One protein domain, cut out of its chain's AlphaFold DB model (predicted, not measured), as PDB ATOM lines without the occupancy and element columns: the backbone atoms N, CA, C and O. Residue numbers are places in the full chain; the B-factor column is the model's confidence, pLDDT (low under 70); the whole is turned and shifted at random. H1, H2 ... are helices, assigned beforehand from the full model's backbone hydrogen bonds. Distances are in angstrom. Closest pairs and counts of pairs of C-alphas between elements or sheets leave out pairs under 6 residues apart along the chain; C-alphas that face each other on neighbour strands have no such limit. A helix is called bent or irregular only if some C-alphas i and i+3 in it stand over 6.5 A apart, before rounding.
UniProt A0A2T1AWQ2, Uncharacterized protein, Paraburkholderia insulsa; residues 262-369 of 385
ATOM      1  N   LYS A 262     226.372 268.137 240.891       83.44
ATOM      2  CA  LYS A 262     225.801 267.155 239.953       83.44
ATOM      3  C   LYS A 262     224.784 266.170 240.548       83.44
ATOM      4  O   LYS A 262     224.361 265.258 239.859       83.44
ATOM      5  N   SER A 263     224.531 266.237 241.855       87.12
ATOM      6  CA  SER A 263     223.527 265.406 242.526       87.12
ATOM      7  C   SER A 263     222.353 266.213 243.066       87.12
ATOM      8  O   SER A 263     221.430 265.616 243.607       87.12
ATOM      9  N   LEU A 264     222.382 267.545 242.951       89.50
ATOM     10  CA  LEU A 264     221.347 268.409 243.518       89.50
ATOM     11  C   LEU A 264     219.986 268.171 242.859       89.50
ATOM     12  O   LEU A 264     218.992 268.151 243.574       89.50
ATOM     13  N   HIS A 265     219.938 267.887 241.555       89.62
ATOM     14  CA  HIS A 265     218.688 267.559 240.864       89.62
ATOM     15  C   HIS A 265     218.073 266.245 241.352       89.62
ATOM     16  O   HIS A 265     216.878 266.194 241.634       89.62
ATOM     17  N   TYR A 266     218.887 265.203 241.559       91.31
ATOM     18  CA  TYR A 266     218.410 263.942 242.139       91.31
ATOM     19  C   TYR A 266     217.899 264.125 243.569       91.31
ATOM     20  O   TYR A 266     216.833 263.627 243.916       91.31
ATOM     21  N   ILE A 267     218.638 264.869 244.396       92.69
ATOM     22  CA  ILE A 267     218.250 265.178 245.779       92.69
ATOM     23  C   ILE A 267     216.935 265.968 245.797       92.69
ATOM     24  O   ILE A 267     216.063 265.684 246.616       92.69
ATOM     25  N   LEU A 268     216.754 266.917 244.879       93.62
ATOM     26  CA  LEU A 268     215.535 267.710 244.788       93.62
ATOM     27  C   LEU A 268     214.317 266.845 244.430       93.62
ATOM     28  O   LEU A 268     213.283 266.958 245.084       93.62
ATOM     29  N   ARG A 269     214.467 265.904 243.486       93.62
ATOM     30  CA  ARG A 269     213.439 264.885 243.194       93.62
ATOM     31  C   ARG A 269     213.120 264.030 244.417       93.62
ATOM     32  O   ARG A 269     211.960 263.728 244.677       93.62
ATOM     33  N   MET A 270     214.136 263.659 245.201       94.88
ATOM     34  CA  MET A 270     213.927 262.888 246.427       94.88
ATOM     35  C   MET A 270     213.137 263.673 247.481       94.88
ATOM     36  O   MET A 270     212.350 263.069 248.200       94.88
ATOM     37  N   ALA A 271     213.289 264.999 247.555       94.12
ATOM     38  CA  ALA A 271     212.482 265.833 248.445       94.12
ATOM     39  C   ALA A 271     210.985 265.770 248.090       94.12
ATOM     40  O   ALA A 271     210.152 265.614 248.981       94.12
ATOM     41  N   ASP A 272     210.643 265.812 246.798       95.00
ATOM     42  CA  ASP A 272     209.254 265.659 246.343       95.00
ATOM     43  C   ASP A 272     208.741 264.215 246.525       95.00
ATOM     44  O   ASP A 272     207.580 264.014 246.871       95.00
ATOM     45  N   ALA A 273     209.603 263.198 246.403       92.50
ATOM     46  CA  ALA A 273     209.240 261.812 246.726       92.50
ATOM     47  C   ALA A 273     208.944 261.619 248.226       92.50
ATOM     48  O   ALA A 273     208.022 260.884 248.586       92.50
ATOM     49  N   ILE A 274     209.687 262.302 249.108       90.88
ATOM     50  CA  ILE A 274     209.387 262.358 250.548       90.88
ATOM     51  C   ILE A 274     208.053 263.071 250.776       90.88
ATOM     52  O   ILE A 274     207.227 262.561 251.525       90.88
ATOM     53  N   ALA A 275     207.787 264.180 250.082       89.88
ATOM     54  CA  ALA A 275     206.496 264.860 250.168       89.88
ATOM     55  C   ALA A 275     205.325 263.959 249.726       89.88
ATOM     56  O   ALA A 275     204.307 263.900 250.412       89.88
ATOM     57  N   SER A 276     205.475 263.196 248.635       89.88
ATOM     58  CA  SER A 276     204.490 262.187 248.210       89.88
ATOM     59  C   SER A 276     204.266 261.106 249.268       89.88
ATOM     60  O   SER A 276     203.143 260.623 249.436       89.88
ATOM     61  N   ALA A 277     205.322 260.699 249.977       86.31
ATOM     62  CA  ALA A 277     205.196 259.766 251.087       86.31
ATOM     63  C   ALA A 277     204.448 260.419 252.262       86.31
ATOM     64  O   ALA A 277     203.540 259.795 252.800       86.31
ATOM     65  N   GLU A 278     204.730 261.686 252.597       82.56
ATOM     66  CA  GLU A 278     204.048 262.408 253.688       82.56
ATOM     67  C   GLU A 278     202.557 262.584 253.398       82.56
ATOM     68  O   GLU A 278     201.730 262.589 254.309       82.56
ATOM     69  N   GLN A 279     202.204 262.714 252.123       82.19
ATOM     70  CA  GLN A 279     200.827 262.819 251.652       82.19
ATOM     71  C   GLN A 279     200.121 261.457 251.543       82.19
ATOM     72  O   GLN A 279     198.927 261.419 251.261       82.19
ATOM     73  N   GLY A 280     200.830 260.341 251.746       81.25
ATOM     74  CA  GLY A 280     200.280 258.987 251.626       81.25
ATOM     75  C   GLY A 280     200.003 258.537 250.185       81.25
ATOM     76  O   GLY A 280     199.347 257.521 249.975       81.25
ATOM     77  N   ILE A 281     200.497 259.267 249.178       86.50
ATOM     78  CA  ILE A 281     200.241 258.974 247.757       86.50
ATOM     79  C   ILE A 281     201.372 258.182 247.092       86.50
ATOM     80  O   ILE A 281     201.156 257.585 246.036       86.50
ATOM     81  N   LEU A 282     202.565 258.133 247.701       87.19
ATOM     82  CA  LEU A 282     203.737 257.484 247.104       87.19
ATOM     83  C   LEU A 282     203.495 256.001 246.793       87.19
ATOM     84  O   LEU A 282     203.857 255.537 245.717       87.19
ATOM     85  N   ALA A 283     202.858 255.255 247.698       83.62
ATOM     86  CA  ALA A 283     202.563 253.839 247.473       83.62
ATOM     87  C   ALA A 283     201.664 253.629 246.242       83.62
ATOM     88  O   ALA A 283     201.918 252.744 245.429       83.62
ATOM     89  N   GLY A 284     200.657 254.491 246.053       83.69
ATOM     90  CA  GLY A 284     199.818 254.494 244.852       83.69
ATOM     91  C   GLY A 284     200.613 254.819 243.586       83.69
ATOM     92  O   GLY A 284     200.471 254.124 242.586       83.69
ATOM     93  N   GLN A 285     201.506 255.812 243.650       86.19
ATOM     94  CA  GLN A 285     202.396 256.186 242.539       86.19
ATOM     95  C   GLN A 285     203.388 255.075 242.158       86.19
ATOM     96  O   GLN A 285     203.888 255.072 241.035       86.19
ATOM     97  N   LEU A 286     203.677 254.148 243.078       85.19
ATOM     98  CA  LEU A 286     204.629 253.051 242.900       85.19
ATOM     99  C   LEU A 286     203.967 251.672 242.700       85.19
ATOM    100  O   LEU A 286     204.660 250.651 242.668       85.19
ATOM    101  N   ARG A 287     202.636 251.614 242.585       77.88
ATOM    102  CA  ARG A 287     201.871 250.358 242.583       77.88
ATOM    103  C   ARG A 287     202.196 249.454 241.389       77.88
ATOM    104  O   ARG A 287     202.299 248.241 241.556       77.88
ATOM    105  N   ASP A 288     202.454 250.043 240.225       71.31
ATOM    106  CA  ASP A 288     202.641 249.307 238.963       71.31
ATOM    107  C   ASP A 288     204.050 248.696 238.800       71.31
ATOM    108  O   ASP A 288     204.358 248.069 237.793       71.31
ATOM    109  N   ILE A 289     204.918 248.841 239.807       74.44
ATOM    110  CA  ILE A 289     206.349 248.491 239.744       74.44
ATOM    111  C   ILE A 289     206.662 247.169 240.476       74.44
ATOM    112  O   ILE A 289     207.826 246.817 240.689       74.44
ATOM    113  N   GLY A 290     205.635 246.439 240.928       62.97
ATOM    114  CA  GLY A 290     205.800 245.150 241.610       62.97
ATOM    115  C   GLY A 290     206.505 245.256 242.971       62.97
ATOM    116  O   GLY A 290     207.425 244.488 243.272       62.97
ATOM    117  N   LEU A 291     206.125 246.236 243.796       73.25
ATOM    118  CA  LEU A 291     206.620 246.348 245.173       73.25
ATOM    119  C   LEU A 291     206.170 245.163 246.031       73.25
ATOM    120  O   LEU A 291     205.088 244.612 245.835       73.25
ATOM    121  N   THR A 292     206.994 244.766 247.006       74.25
ATOM    122  CA  THR A 292     206.561 243.734 247.957       74.25
ATOM    123  C   THR A 292     205.484 244.293 248.884       74.25
ATOM    124  O   THR A 292     205.496 245.474 249.235       74.25
ATOM    125  N   GLU A 293     204.576 243.433 249.343       72.75
ATOM    126  CA  GLU A 293     203.493 243.822 250.257       72.75
ATOM    127  C   GLU A 293     204.026 244.463 251.554       72.75
ATOM    128  O   GLU A 293     203.419 245.376 252.104       72.75
ATOM    129  N   ILE A 294     205.212 244.039 252.011       73.00
ATOM    130  CA  ILE A 294     205.901 244.619 253.173       73.00
ATOM    131  C   ILE A 294     206.351 246.057 252.881       73.00
ATOM    132  O   ILE A 294     206.125 246.936 253.706       73.00
ATOM    133  N   GLN A 295     206.950 246.318 251.713       71.06
ATOM    134  CA  GLN A 295     207.382 247.667 251.325       71.06
ATOM    135  C   GLN A 295     206.191 248.617 251.185       71.06
ATOM    136  O   GLN A 295     206.253 249.739 251.684       71.06
ATOM    137  N   MET A 296     205.109 248.147 250.560       73.06
ATOM    138  CA  MET A 296     203.857 248.898 250.438       73.06
ATOM    139  C   MET A 296     203.292 249.237 251.814       73.06
ATOM    140  O   MET A 296     203.105 250.409 252.112       73.06
ATOM    141  N   LYS A 297     203.159 248.245 252.706       74.81
ATOM    142  CA  LYS A 297     202.681 248.466 254.078       74.81
ATOM    143  C   LYS A 297     203.565 249.430 254.869       74.81
ATOM    144  O   LYS A 297     203.036 250.216 255.643       74.81
ATOM    145  N   THR A 298     204.891 249.397 254.710       73.12
ATOM    146  CA  THR A 298     205.791 250.345 255.393       73.12
ATOM    147  C   THR A 298     205.625 251.775 254.876       73.12
ATOM    148  O   THR A 298     205.645 252.702 255.677       73.12
ATOM    149  N   ILE A 299     205.444 251.962 253.564       71.06
ATOM    150  CA  ILE A 299     205.231 253.289 252.964       71.06
ATOM    151  C   ILE A 299     203.821 253.814 253.289       71.06
ATOM    152  O   ILE A 299     203.671 254.985 253.607       71.06
ATOM    153  N   GLU A 300     202.798 252.954 253.265       71.69
ATOM    154  CA  GLU A 300     201.396 253.305 253.554       71.69
ATOM    155  C   GLU A 300     201.136 253.586 255.039       71.69
ATOM    156  O   GLU A 300     200.330 254.454 255.366       71.69
ATOM    157  N   ARG A 301     201.822 252.878 255.952       66.38
ATOM    158  CA  ARG A 301     201.716 253.128 257.402       66.38
ATOM    159  C   ARG A 301     202.213 254.505 257.804       66.38
ATOM    160  O   ARG A 301     201.763 255.013 258.826       66.38
ATOM    161  N   TRP A 302     203.069 255.123 256.991       65.38
ATOM    162  CA  TRP A 302     203.572 256.473 257.215       65.38
ATOM    163  C   TRP A 302     202.505 257.534 256.902       65.38
ATOM    164  O   TRP A 302     202.643 258.394 256.035       65.38
ATOM    165  N   SER A 303     201.389 257.432 257.617       55.81
ATOM    166  CA  SER A 303     200.257 258.339 257.578       55.81
ATOM    167  C   SER A 303     200.422 259.443 258.637       55.81
ATOM    168  O   SER A 303     201.203 259.295 259.582       55.81
ATOM    169  N   PRO A 304     199.689 260.566 258.525       52.78
ATOM    170  CA  PRO A 304     199.874 261.738 259.381       52.78
ATOM    171  C   PRO A 304     199.749 261.521 260.898       52.78
ATOM    172  O   PRO A 304     200.227 262.361 261.655       52.78
ATOM    173  N   GLY A 305     199.126 260.424 261.342       50.34
ATOM    174  CA  GLY A 305     198.835 260.153 262.753       50.34
ATOM    175  C   GLY A 305     200.011 259.634 263.591       50.34
ATOM    176  O   GLY A 305     199.988 259.787 264.804       50.34
ATOM    177  N   GLU A 306     201.064 259.074 262.985       53.34
ATOM    178  CA  GLU A 306     202.232 258.539 263.724       53.34
ATOM    179  C   GLU A 306     203.325 259.608 263.985       53.34
ATOM    180  O   GLU A 306     204.425 259.300 264.449       53.34
ATOM    181  N   ARG A 307     203.035 260.884 263.680       56.84
ATOM    182  CA  ARG A 307     204.010 261.989 263.574       56.84
ATOM    183  C   ARG A 307     204.457 262.635 264.885       56.84
ATOM    184  O   ARG A 307     205.374 263.449 264.843       56.84
ATOM    185  N   GLU A 308     203.861 262.322 266.032       44.16
ATOM    186  CA  GLU A 308     204.066 263.177 267.210       44.16
ATOM    187  C   GLU A 308     205.466 263.106 267.852       44.16
ATOM    188  O   GLU A 308     205.791 264.024 268.599       44.16
ATOM    189  N   TRP A 309     206.331 262.110 267.574       40.78
ATOM    190  CA  TRP A 309     207.508 261.934 268.453       40.78
ATOM    191  C   TRP A 309     208.891 261.601 267.863       40.78
ATOM    192  O   TRP A 309     209.839 261.709 268.632       40.78
ATOM    193  N   ASN A 310     209.115 261.241 266.583       47.38
ATOM    194  CA  ASN A 310     210.459 260.742 266.191       47.38
ATOM    195  C   ASN A 310     210.933 260.999 264.735       47.38
ATOM    196  O   ASN A 310     210.971 260.096 263.894       47.38
ATOM    197  N   LEU A 311     211.445 262.204 264.461       50.50
ATOM    198  CA  LEU A 311     212.238 262.521 263.253       50.50
ATOM    199  C   LEU A 311     213.484 261.619 263.036       50.50
ATOM    200  O   LEU A 311     213.715 261.218 261.893       50.50
ATOM    201  N   PRO A 312     214.274 261.247 264.071       50.56
ATOM    202  CA  PRO A 312     215.446 260.381 263.897       50.56
ATOM    203  C   PRO A 312     215.074 258.971 263.421       50.56
ATOM    204  O   PRO A 312     215.624 258.486 262.434       50.56
ATOM    205  N   ASN A 313     214.058 258.360 264.043       53.06
ATOM    206  CA  ASN A 313     213.632 256.993 263.722       53.06
ATOM    207  C   ASN A 313     213.026 256.907 262.311       53.06
ATOM    208  O   ASN A 313     213.150 255.890 261.632       53.06
ATOM    209  N   THR A 314     212.421 257.994 261.820       57.25
ATOM    210  CA  THR A 314     211.824 258.032 260.477       57.25
ATOM    211  C   THR A 314     212.871 257.772 259.383       57.25
ATOM    212  O   THR A 314     212.619 257.010 258.451       57.25
ATOM    213  N   ARG A 315     214.086 258.322 259.524       65.31
ATOM    214  CA  ARG A 315     215.191 258.113 258.566       65.31
ATOM    215  C   ARG A 315     215.712 256.675 258.570       65.31
ATOM    216  O   ARG A 315     216.132 256.174 257.528       65.31
ATOM    217  N   GLU A 316     215.686 256.020 259.724       66.06
ATOM    218  CA  GLU A 316     216.243 254.678 259.904       66.06
ATOM    219  C   GLU A 316     215.339 253.581 259.326       66.06
ATOM    220  O   GLU A 316     215.847 252.615 258.758       66.06
ATOM    221  N   TYR A 317     214.012 253.751 259.388       70.69
ATOM    222  CA  TYR A 317     213.059 252.721 258.950       70.69
ATOM    223  C   TYR A 317     212.421 252.991 257.578       70.69
ATOM    224  O   TYR A 317     212.243 252.060 256.786       70.69
ATOM    225  N   LEU A 318     212.096 254.248 257.257       79.44
ATOM    226  CA  LEU A 318     211.355 254.582 256.037       79.44
ATOM    227  C   LEU A 318     212.266 254.667 254.807       79.44
ATOM    228  O   LEU A 318     211.959 254.087 253.762       79.44
ATOM    229  N   PHE A 319     213.403 255.359 254.921       87.81
ATOM    230  CA  PHE A 319     214.271 255.631 253.769       87.81
ATOM    231  C   PHE A 319     214.842 254.372 253.114       87.81
ATOM    232  O   PHE A 319     214.873 254.344 251.887       87.81
ATOM    233  N   PRO A 320     215.233 253.303 253.836       87.81
ATOM    234  CA  PRO A 320     215.643 252.058 253.187       87.81
ATOM    235  C   PRO A 320     214.536 251.432 252.327       87.81
ATOM    236  O   PRO A 320     214.804 250.918 251.238       87.81
ATOM    237  N   SER A 321     213.287 251.472 252.801       85.25
ATOM    238  CA  SER A 321     212.133 250.909 252.089       85.25
ATOM    239  C   SER A 321     211.770 251.750 250.869       85.25
ATOM    240  O   SER A 321     211.650 251.201 249.770       85.25
ATOM    241  N   MET A 322     211.705 253.076 251.035       88.94
ATOM    242  CA  MET A 322     211.527 254.020 249.929       88.94
ATOM    243  C   MET A 322     212.641 253.881 248.892       88.94
ATOM    244  O   MET A 322     212.361 253.788 247.704       88.94
ATOM    245  N   ALA A 323     213.901 253.805 249.320       91.00
ATOM    246  CA  ALA A 323     215.039 253.731 248.417       91.00
ATOM    247  C   ALA A 323     215.018 252.473 247.548       91.00
ATOM    248  O   ALA A 323     215.300 252.550 246.358       91.00
ATOM    249  N   LYS A 324     214.646 251.315 248.110       89.62
ATOM    250  CA  LYS A 324     214.477 250.078 247.330       89.62
ATOM    251  C   LYS A 324     213.341 250.195 246.314       89.62
ATOM    252  O   LYS A 324     213.475 249.700 245.199       89.62
ATOM    253  N   ALA A 325     212.235 250.824 246.703       88.25
ATOM    254  CA  ALA A 325     211.077 251.010 245.839       88.25
ATOM    255  C   ALA A 325     211.381 251.974 244.678       88.25
ATOM    256  O   ALA A 325     211.152 251.651 243.515       88.25
ATOM    257  N   LEU A 326     212.001 253.110 244.991       90.69
ATOM    258  CA  LEU A 326     212.458 254.101 244.022       90.69
ATOM    259  C   LEU A 326     213.570 253.546 243.118       90.69
ATOM    260  O   LEU A 326     213.550 253.802 241.923       90.69
ATOM    261  N   ALA A 327     214.495 252.731 243.636       90.19
ATOM    262  CA  ALA A 327     215.515 252.073 242.810       90.19
ATOM    263  C   ALA A 327     214.893 251.180 241.735       90.19
ATOM    264  O   ALA A 327     215.329 251.201 240.588       90.19
ATOM    265  N   ARG A 328     213.837 250.430 242.080       88.06
ATOM    266  CA  ARG A 328     213.077 249.652 241.092       88.06
ATOM    267  C   ARG A 328     212.394 250.558 240.075       88.06
ATOM    268  O   ARG A 328     212.506 250.291 238.884       88.06
ATOM    269  N   TYR A 329     211.757 251.643 240.522       89.06
ATOM    270  CA  TYR A 329     211.147 252.616 239.612       89.06
ATOM    271  C   TYR A 329     212.157 253.142 238.587       89.06
ATOM    272  O   TYR A 329     211.919 253.036 237.386       89.06
ATOM    273  N   PHE A 330     213.299 253.648 239.059       88.44
ATOM    274  CA  PHE A 330     214.328 254.241 238.206       88.44
ATOM    275  C   PHE A 330     215.106 253.210 237.383       88.44
ATOM    276  O   PHE A 330     215.691 253.567 236.370       88.44
ATOM    277  N   SER A 331     215.075 251.926 237.752       86.88
ATOM    278  CA  SER A 331     215.592 250.864 236.879       86.88
ATOM    279  C   SER A 331     214.738 250.664 235.620       86.88
ATOM    280  O   SER A 331     215.269 250.303 234.575       86.88
ATOM    281  N   LEU A 332     213.428 250.932 235.709       86.25
ATOM    282  CA  LEU A 332     212.497 250.884 234.575       86.25
ATOM    283  C   LEU A 332     212.378 252.238 233.864       86.25
ATOM    284  O   LEU A 332     212.116 252.283 232.666       86.25
ATOM    285  N   HIS A 333     212.597 253.327 234.602       86.25
ATOM    286  CA  HIS A 333     212.545 254.703 234.116       86.25
ATOM    287  C   HIS A 333     213.865 255.407 234.461       86.25
ATOM    288  O   HIS A 333     213.916 256.161 235.439       86.25
ATOM    289  N   PRO A 334     214.952 255.125 233.716       81.69
ATOM    290  CA  PRO A 334     216.269 255.675 234.009       81.69
ATOM    291  C   PRO A 334     216.262 257.199 234.022       81.69
ATOM    292  O   PRO A 334     215.469 257.847 233.338       81.69
ATOM    293  N   PHE A 335     217.183 257.777 234.789       80.94
ATOM    294  CA  PHE A 335     217.411 259.213 234.730       80.94
ATOM    295  C   PHE A 335     217.880 259.638 233.322       80.94
ATOM    296  O   PHE A 335     218.508 258.833 232.632       80.94
ATOM    297  N   PRO A 336     217.604 260.888 232.899       70.75
ATOM    298  CA  PRO A 336     217.966 261.382 231.564       70.75
ATOM    299  C   PRO A 336     219.480 261.406 231.310       70.75
ATOM    300  O   PRO A 336     219.925 261.245 230.176       70.75
ATOM    301  N   ASP A 337     220.269 261.583 232.372       67.38
ATOM    302  CA  ASP A 337     221.732 261.608 232.324       67.38
ATOM    303  C   ASP A 337     222.329 260.189 232.474       67.38
ATOM    304  O   ASP A 337     221.647 259.263 232.905       67.38
ATOM    305  N   ASP A 338     223.639 260.022 232.225       57.09
ATOM    306  CA  ASP A 338     224.431 258.767 232.317       57.09
ATOM    307  C   ASP A 338     224.427 258.037 233.692       57.09
ATOM    308  O   ASP A 338     225.253 257.164 233.964       57.09
ATOM    309  N   ALA A 339     223.502 258.344 234.597       62.56
ATOM    310  CA  ALA A 339     223.282 257.660 235.864       62.56
ATOM    311  C   ALA A 339     222.548 256.310 235.679       62.56
ATOM    312  O   ALA A 339     221.572 256.020 236.371       62.56
ATOM    313  N   ARG A 340     223.016 255.471 234.745       56.44
ATOM    314  CA  ARG A 340     222.403 254.167 234.423       56.44
ATOM    315  C   ARG A 340     222.522 253.130 235.551       56.44
ATOM    316  O   ARG A 340     221.714 252.211 235.602       56.44
ATOM    317  N   ASP A 341     223.443 253.335 236.497       65.06
ATOM    318  CA  ASP A 341     223.754 252.389 237.582       65.06
ATOM    319  C   ASP A 341     223.373 252.918 238.979       65.06
ATOM    320  O   ASP A 341     224.102 252.741 239.960       65.06
ATOM    321  N   VAL A 342     222.247 253.629 239.096       80.31
ATOM    322  CA  VAL A 342     221.794 254.142 240.399       80.31
ATOM    323  C   VAL A 342     221.212 253.007 241.239       80.31
ATOM    324  O   VAL A 342     220.102 252.531 241.010       80.31
ATOM    325  N   ASP A 343     221.961 252.597 242.261       87.31
ATOM    326  CA  ASP A 343     221.522 251.599 243.229       87.31
ATOM    327  C   ASP A 343     220.683 252.205 244.372       87.31
ATOM    328  O   ASP A 343     220.632 253.419 244.607       87.31
ATOM    329  N   TYR A 344     220.029 251.335 245.147       88.38
ATOM    330  CA  TYR A 344     219.211 251.775 246.279       88.38
ATOM    331  C   TYR A 344     220.034 252.495 247.359       88.38
ATOM    332  O   TYR A 344     219.492 253.349 248.054       88.38
ATOM    333  N   LYS A 345     221.334 252.198 247.517       89.38
ATOM    334  CA  LYS A 345     222.188 252.889 248.500       89.38
ATOM    335  C   LYS A 345     222.406 254.344 248.104       89.38
ATOM    336  O   LYS A 345     222.387 255.231 248.959       89.38
ATOM    337  N   THR A 346     222.579 254.595 246.811       90.25
ATOM    338  CA  THR A 346     222.699 255.939 246.250       90.25
ATOM    339  C   THR A 346     221.414 256.733 246.462       90.25
ATOM    340  O   THR A 346     221.470 257.849 246.980       90.25
ATOM    341  N   ILE A 347     220.253 256.133 246.181       90.94
ATOM    342  CA  ILE A 347     218.949 256.768 246.425       90.94
ATOM    343  C   ILE A 347     218.719 257.019 247.916       90.94
ATOM    344  O   ILE A 347     218.294 258.107 248.293       90.94
ATOM    345  N   GLN A 348     219.050 256.059 248.784       90.69
ATOM    346  CA  GLN A 348     218.944 256.235 250.234       90.69
ATOM    347  C   GLN A 348     219.788 257.420 250.710       90.69
ATOM    348  O   GLN A 348     219.326 258.234 251.506       90.69
ATOM    349  N   ARG A 349     221.009 257.566 250.182       89.31
ATOM    350  CA  ARG A 349     221.852 258.728 250.466       89.31
ATOM    351  C   ARG A 349     221.212 260.028 249.980       89.31
ATOM    352  O   ARG A 349     221.293 261.027 250.690       89.31
ATOM    353  N   TRP A 350     220.599 260.043 248.798       92.31
ATOM    354  CA  TRP A 350     219.903 261.226 248.292       92.31
ATOM    355  C   TRP A 350     218.676 261.592 249.128       92.31
ATOM    356  O   TRP A 350     218.481 262.775 249.380       92.31
ATOM    357  N   LEU A 351     217.913 260.614 249.627       91.25
ATOM    358  CA  LEU A 351     216.810 260.838 250.571       91.25
ATOM    359  C   LEU A 351     217.308 261.466 251.882       91.25
ATOM    360  O   LEU A 351     216.752 262.465 252.339       91.25
ATOM    361  N   SER A 352     218.401 260.948 252.452       88.38
ATOM    362  CA  SER A 352     219.028 261.541 253.644       88.38
ATOM    363  C   SER A 352     219.478 262.979 253.399       88.38
ATOM    364  O   SER A 352     219.149 263.869 254.180       88.38
ATOM    365  N   LEU A 353     220.164 263.222 252.277       89.31
ATOM    366  CA  LEU A 353     220.602 264.564 251.897       89.31
ATOM    367  C   LEU A 353     219.420 265.505 251.653       89.31
ATOM    368  O   LEU A 353     219.493 266.656 252.062       89.31
ATOM    369  N   ALA A 354     218.330 265.044 251.037       91.25
ATOM    370  CA  ALA A 354     217.122 265.846 250.855       91.25
ATOM    371  C   ALA A 354     216.551 266.294 252.207       91.25
ATOM    372  O   ALA A 354     216.236 267.467 252.385       91.25
ATOM    373  N   SER A 355     216.505 265.392 253.190       87.56
ATOM    374  CA  SER A 355     216.077 265.725 254.551       87.56
ATOM    375  C   SER A 355     216.984 266.740 255.239       87.56
ATOM    376  O   SER A 355     216.482 267.727 255.774       87.56
ATOM    377  N   ASP A 356     218.301 266.560 255.183       84.44
ATOM    378  CA  ASP A 356     219.246 267.506 255.791       84.44
ATOM    379  C   ASP A 356     219.210 268.885 255.111       84.44
ATOM    380  O   ASP A 356     219.294 269.927 255.766       84.44
ATOM    381  N   LEU A 357     219.076 268.905 253.786       86.94
ATOM    382  CA  LEU A 357     219.099 270.134 253.004       86.94
ATOM    383  C   LEU A 357     217.802 270.940 253.120       86.94
ATOM    384  O   LEU A 357     217.882 272.164 253.186       86.94
ATOM    385  N   VAL A 358     216.643 270.280 253.167       87.38
ATOM    386  CA  VAL A 358     215.337 270.947 253.260       87.38
ATOM    387  C   VAL A 358     214.993 271.288 254.708       87.38
ATOM    388  O   VAL A 358     214.648 272.431 254.994       87.38
ATOM    389  N   VAL A 359     215.097 270.329 255.636       80.62
ATOM    390  CA  VAL A 359     214.574 270.480 257.008       80.62
ATOM    391  C   VAL A 359     215.623 271.053 257.958       80.62
ATOM    392  O   VAL A 359     215.322 271.942 258.746       80.62
ATOM    393  N   SER A 360     216.875 270.596 257.877       72.38
ATOM    394  CA  SER A 360     217.932 270.994 258.825       72.38
ATOM    395  C   SER A 360     218.665 272.289 258.444       72.38
ATOM    396  O   SER A 360     219.708 272.607 259.016       72.38
ATOM    397  N   GLY A 361     218.150 273.046 257.473       71.69
ATOM    398  CA  GLY A 361     218.744 274.311 257.034       71.69
ATOM    399  C   GLY A 361     219.988 274.162 256.147       71.69
ATOM    400  O   GLY A 361     220.736 275.127 255.955       71.69
ATOM    401  N   GLY A 362     220.244 272.962 255.613       79.94
ATOM    402  CA  GLY A 362     221.404 272.685 254.766       79.94
ATOM    403  C   GLY A 362     221.380 273.400 253.407       79.94
ATOM    404  O   GLY A 362     222.435 273.547 252.784       79.94
ATOM    405  N   HIS A 363     220.228 273.919 252.966       87.19
ATOM    406  CA  HIS A 363     220.091 274.772 251.777       87.19
ATOM    407  C   HIS A 363     221.043 275.975 251.810       87.19
ATOM    408  O   HIS A 363     221.663 276.309 250.800       87.19
ATOM    409  N   ALA A 364     221.258 276.573 252.987       81.62
ATOM    410  CA  ALA A 364     222.192 277.685 253.157       81.62
ATOM    411  C   ALA A 364     223.649 277.275 252.885       81.62
ATOM    412  O   ALA A 364     224.464 278.109 252.495       81.62
ATOM    413  N   THR A 365     223.991 275.998 253.074       81.25
ATOM    414  CA  THR A 365     225.312 275.458 252.731       81.25
ATOM    415  C   THR A 365     225.457 275.245 251.228       81.25
ATOM    416  O   THR A 365     226.527 275.504 250.679       81.25
ATOM    417  N   VAL A 366     224.380 274.846 250.543       85.56
ATOM    418  CA  VAL A 366     224.347 274.761 249.074       85.56
ATOM    419  C   VAL A 366     224.558 276.143 248.461       85.56
ATOM    420  O   VAL A 366     225.415 276.284 247.597       85.56
ATOM    421  N   ALA A 367     223.908 277.189 248.982       83.56
ATOM    422  CA  ALA A 367     224.076 278.561 248.490       83.56
ATOM    423  C   ALA A 367     225.531 279.079 248.547       83.56
ATOM    424  O   ALA A 367     225.889 280.000 247.816       83.56
ATOM    425  N   ARG A 368     226.391 278.502 249.400       76.50
ATOM    426  CA  ARG A 368     227.815 278.877 249.537       76.50
ATOM    427  C   ARG A 368     228.718 278.207 248.505       76.50
ATOM    428  O   ARG A 368     229.906 278.530 248.436       76.50
ATOM    429  N   MET A 369     228.210 277.223 247.763       77.69
ATOM    430  CA  MET A 369     229.019 276.465 246.816       77.69
ATOM    431  C   MET A 369     229.624 277.407 245.776       77.69
ATOM    432  O   MET A 369     228.968 278.289 245.236       77.69
TER     433      MET A 369
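Overview. This is residues 262 to 369 of the 385 residues of an uncharacterized protein of Paraburkholderia insulsa (UniProt A0A2T1AWQ2). The long, kinked helix H4 stands in the middle, with H3 crossing it on one side and H5 on the other, and H1 runs across behind this row, packed on H5 and passing near H4. Short H2 sits at the H3 end of the row and short H6 lies beyond the last turn of H5, while residues 308 to 313 stick out at one end of H4. The printed part has 108 residues with six named helices, H1 to H6 in that order, and no named strand: all helix, with mostly crossed packing. It is compact, with a radius of gyration of the C-alphas of 13.9 A, and flat, spanning 41 by 37 by 19 A.

Arrangement. Start at H4, residues 311 to 332, which has a kink of 40 degrees near residue 319 and is only just irregular, C-alphas 316 and 319 being 6.51 A apart. H5, residues 344 to 358, touches it at a steep tilt of 51 degrees, opposite ways; their closest C-alphas, of Ala 323 and Gln 348, are 5.0 A apart. H3, residues 293 to 301, touches residues 318 to 325 of H4 alone, at a steep tilt of 50 degrees, opposite ways, closest at the C-alphas of Gln 295 and Ser 321, 5.8 A. Next find H1, residues 262 to 278, irregular where C-alphas 262 and 265 are 7.2 A apart; it touches H5 about perpendicular, at 82 degrees, with the C-alphas of Ile 267 and Trp 350 closest at 5.0 A. H1 and H4 are near each other. H2, residues 282 to 285, touches H3, closest at the C-alphas of Ala 283 and Met 296, 5.9 A; H1 and H2 only just touch, only at the corner, with 3 pairs of C-alphas within 8 A. H6, residues 363 to 366, is close to H5 but not clearly touching, and apart from H4. In H3 and H5 every O i to N i+4 pair is within hydrogen-bond range, in H1 12 of 13 and in H4 13 of 18; H2 and H6 are too short for such a pair.

Along the chain. Find C-alpha 311 at (212.238, 262.521, 263.253); from there H4 runs 31.0 A to C-alpha 332 at (212.497, 250.884, 234.575). H1 begins at C-alpha 262, (225.801, 267.155, 239.953), and spans 26.2 A. H5 spans 20.8 A and H3 11.9 A; H2 and H6 have four residues each.

Size, cuts and confidence. The C-alphas farthest apart, of Glu 293 and Arg 368, are 42.7 A apart. The printed part has no cut, and the link from H4 to H5, 11 residues, is long. Look for pLDDT under 70 at residue 290, residues 301 to 316 and residues 337 to 341.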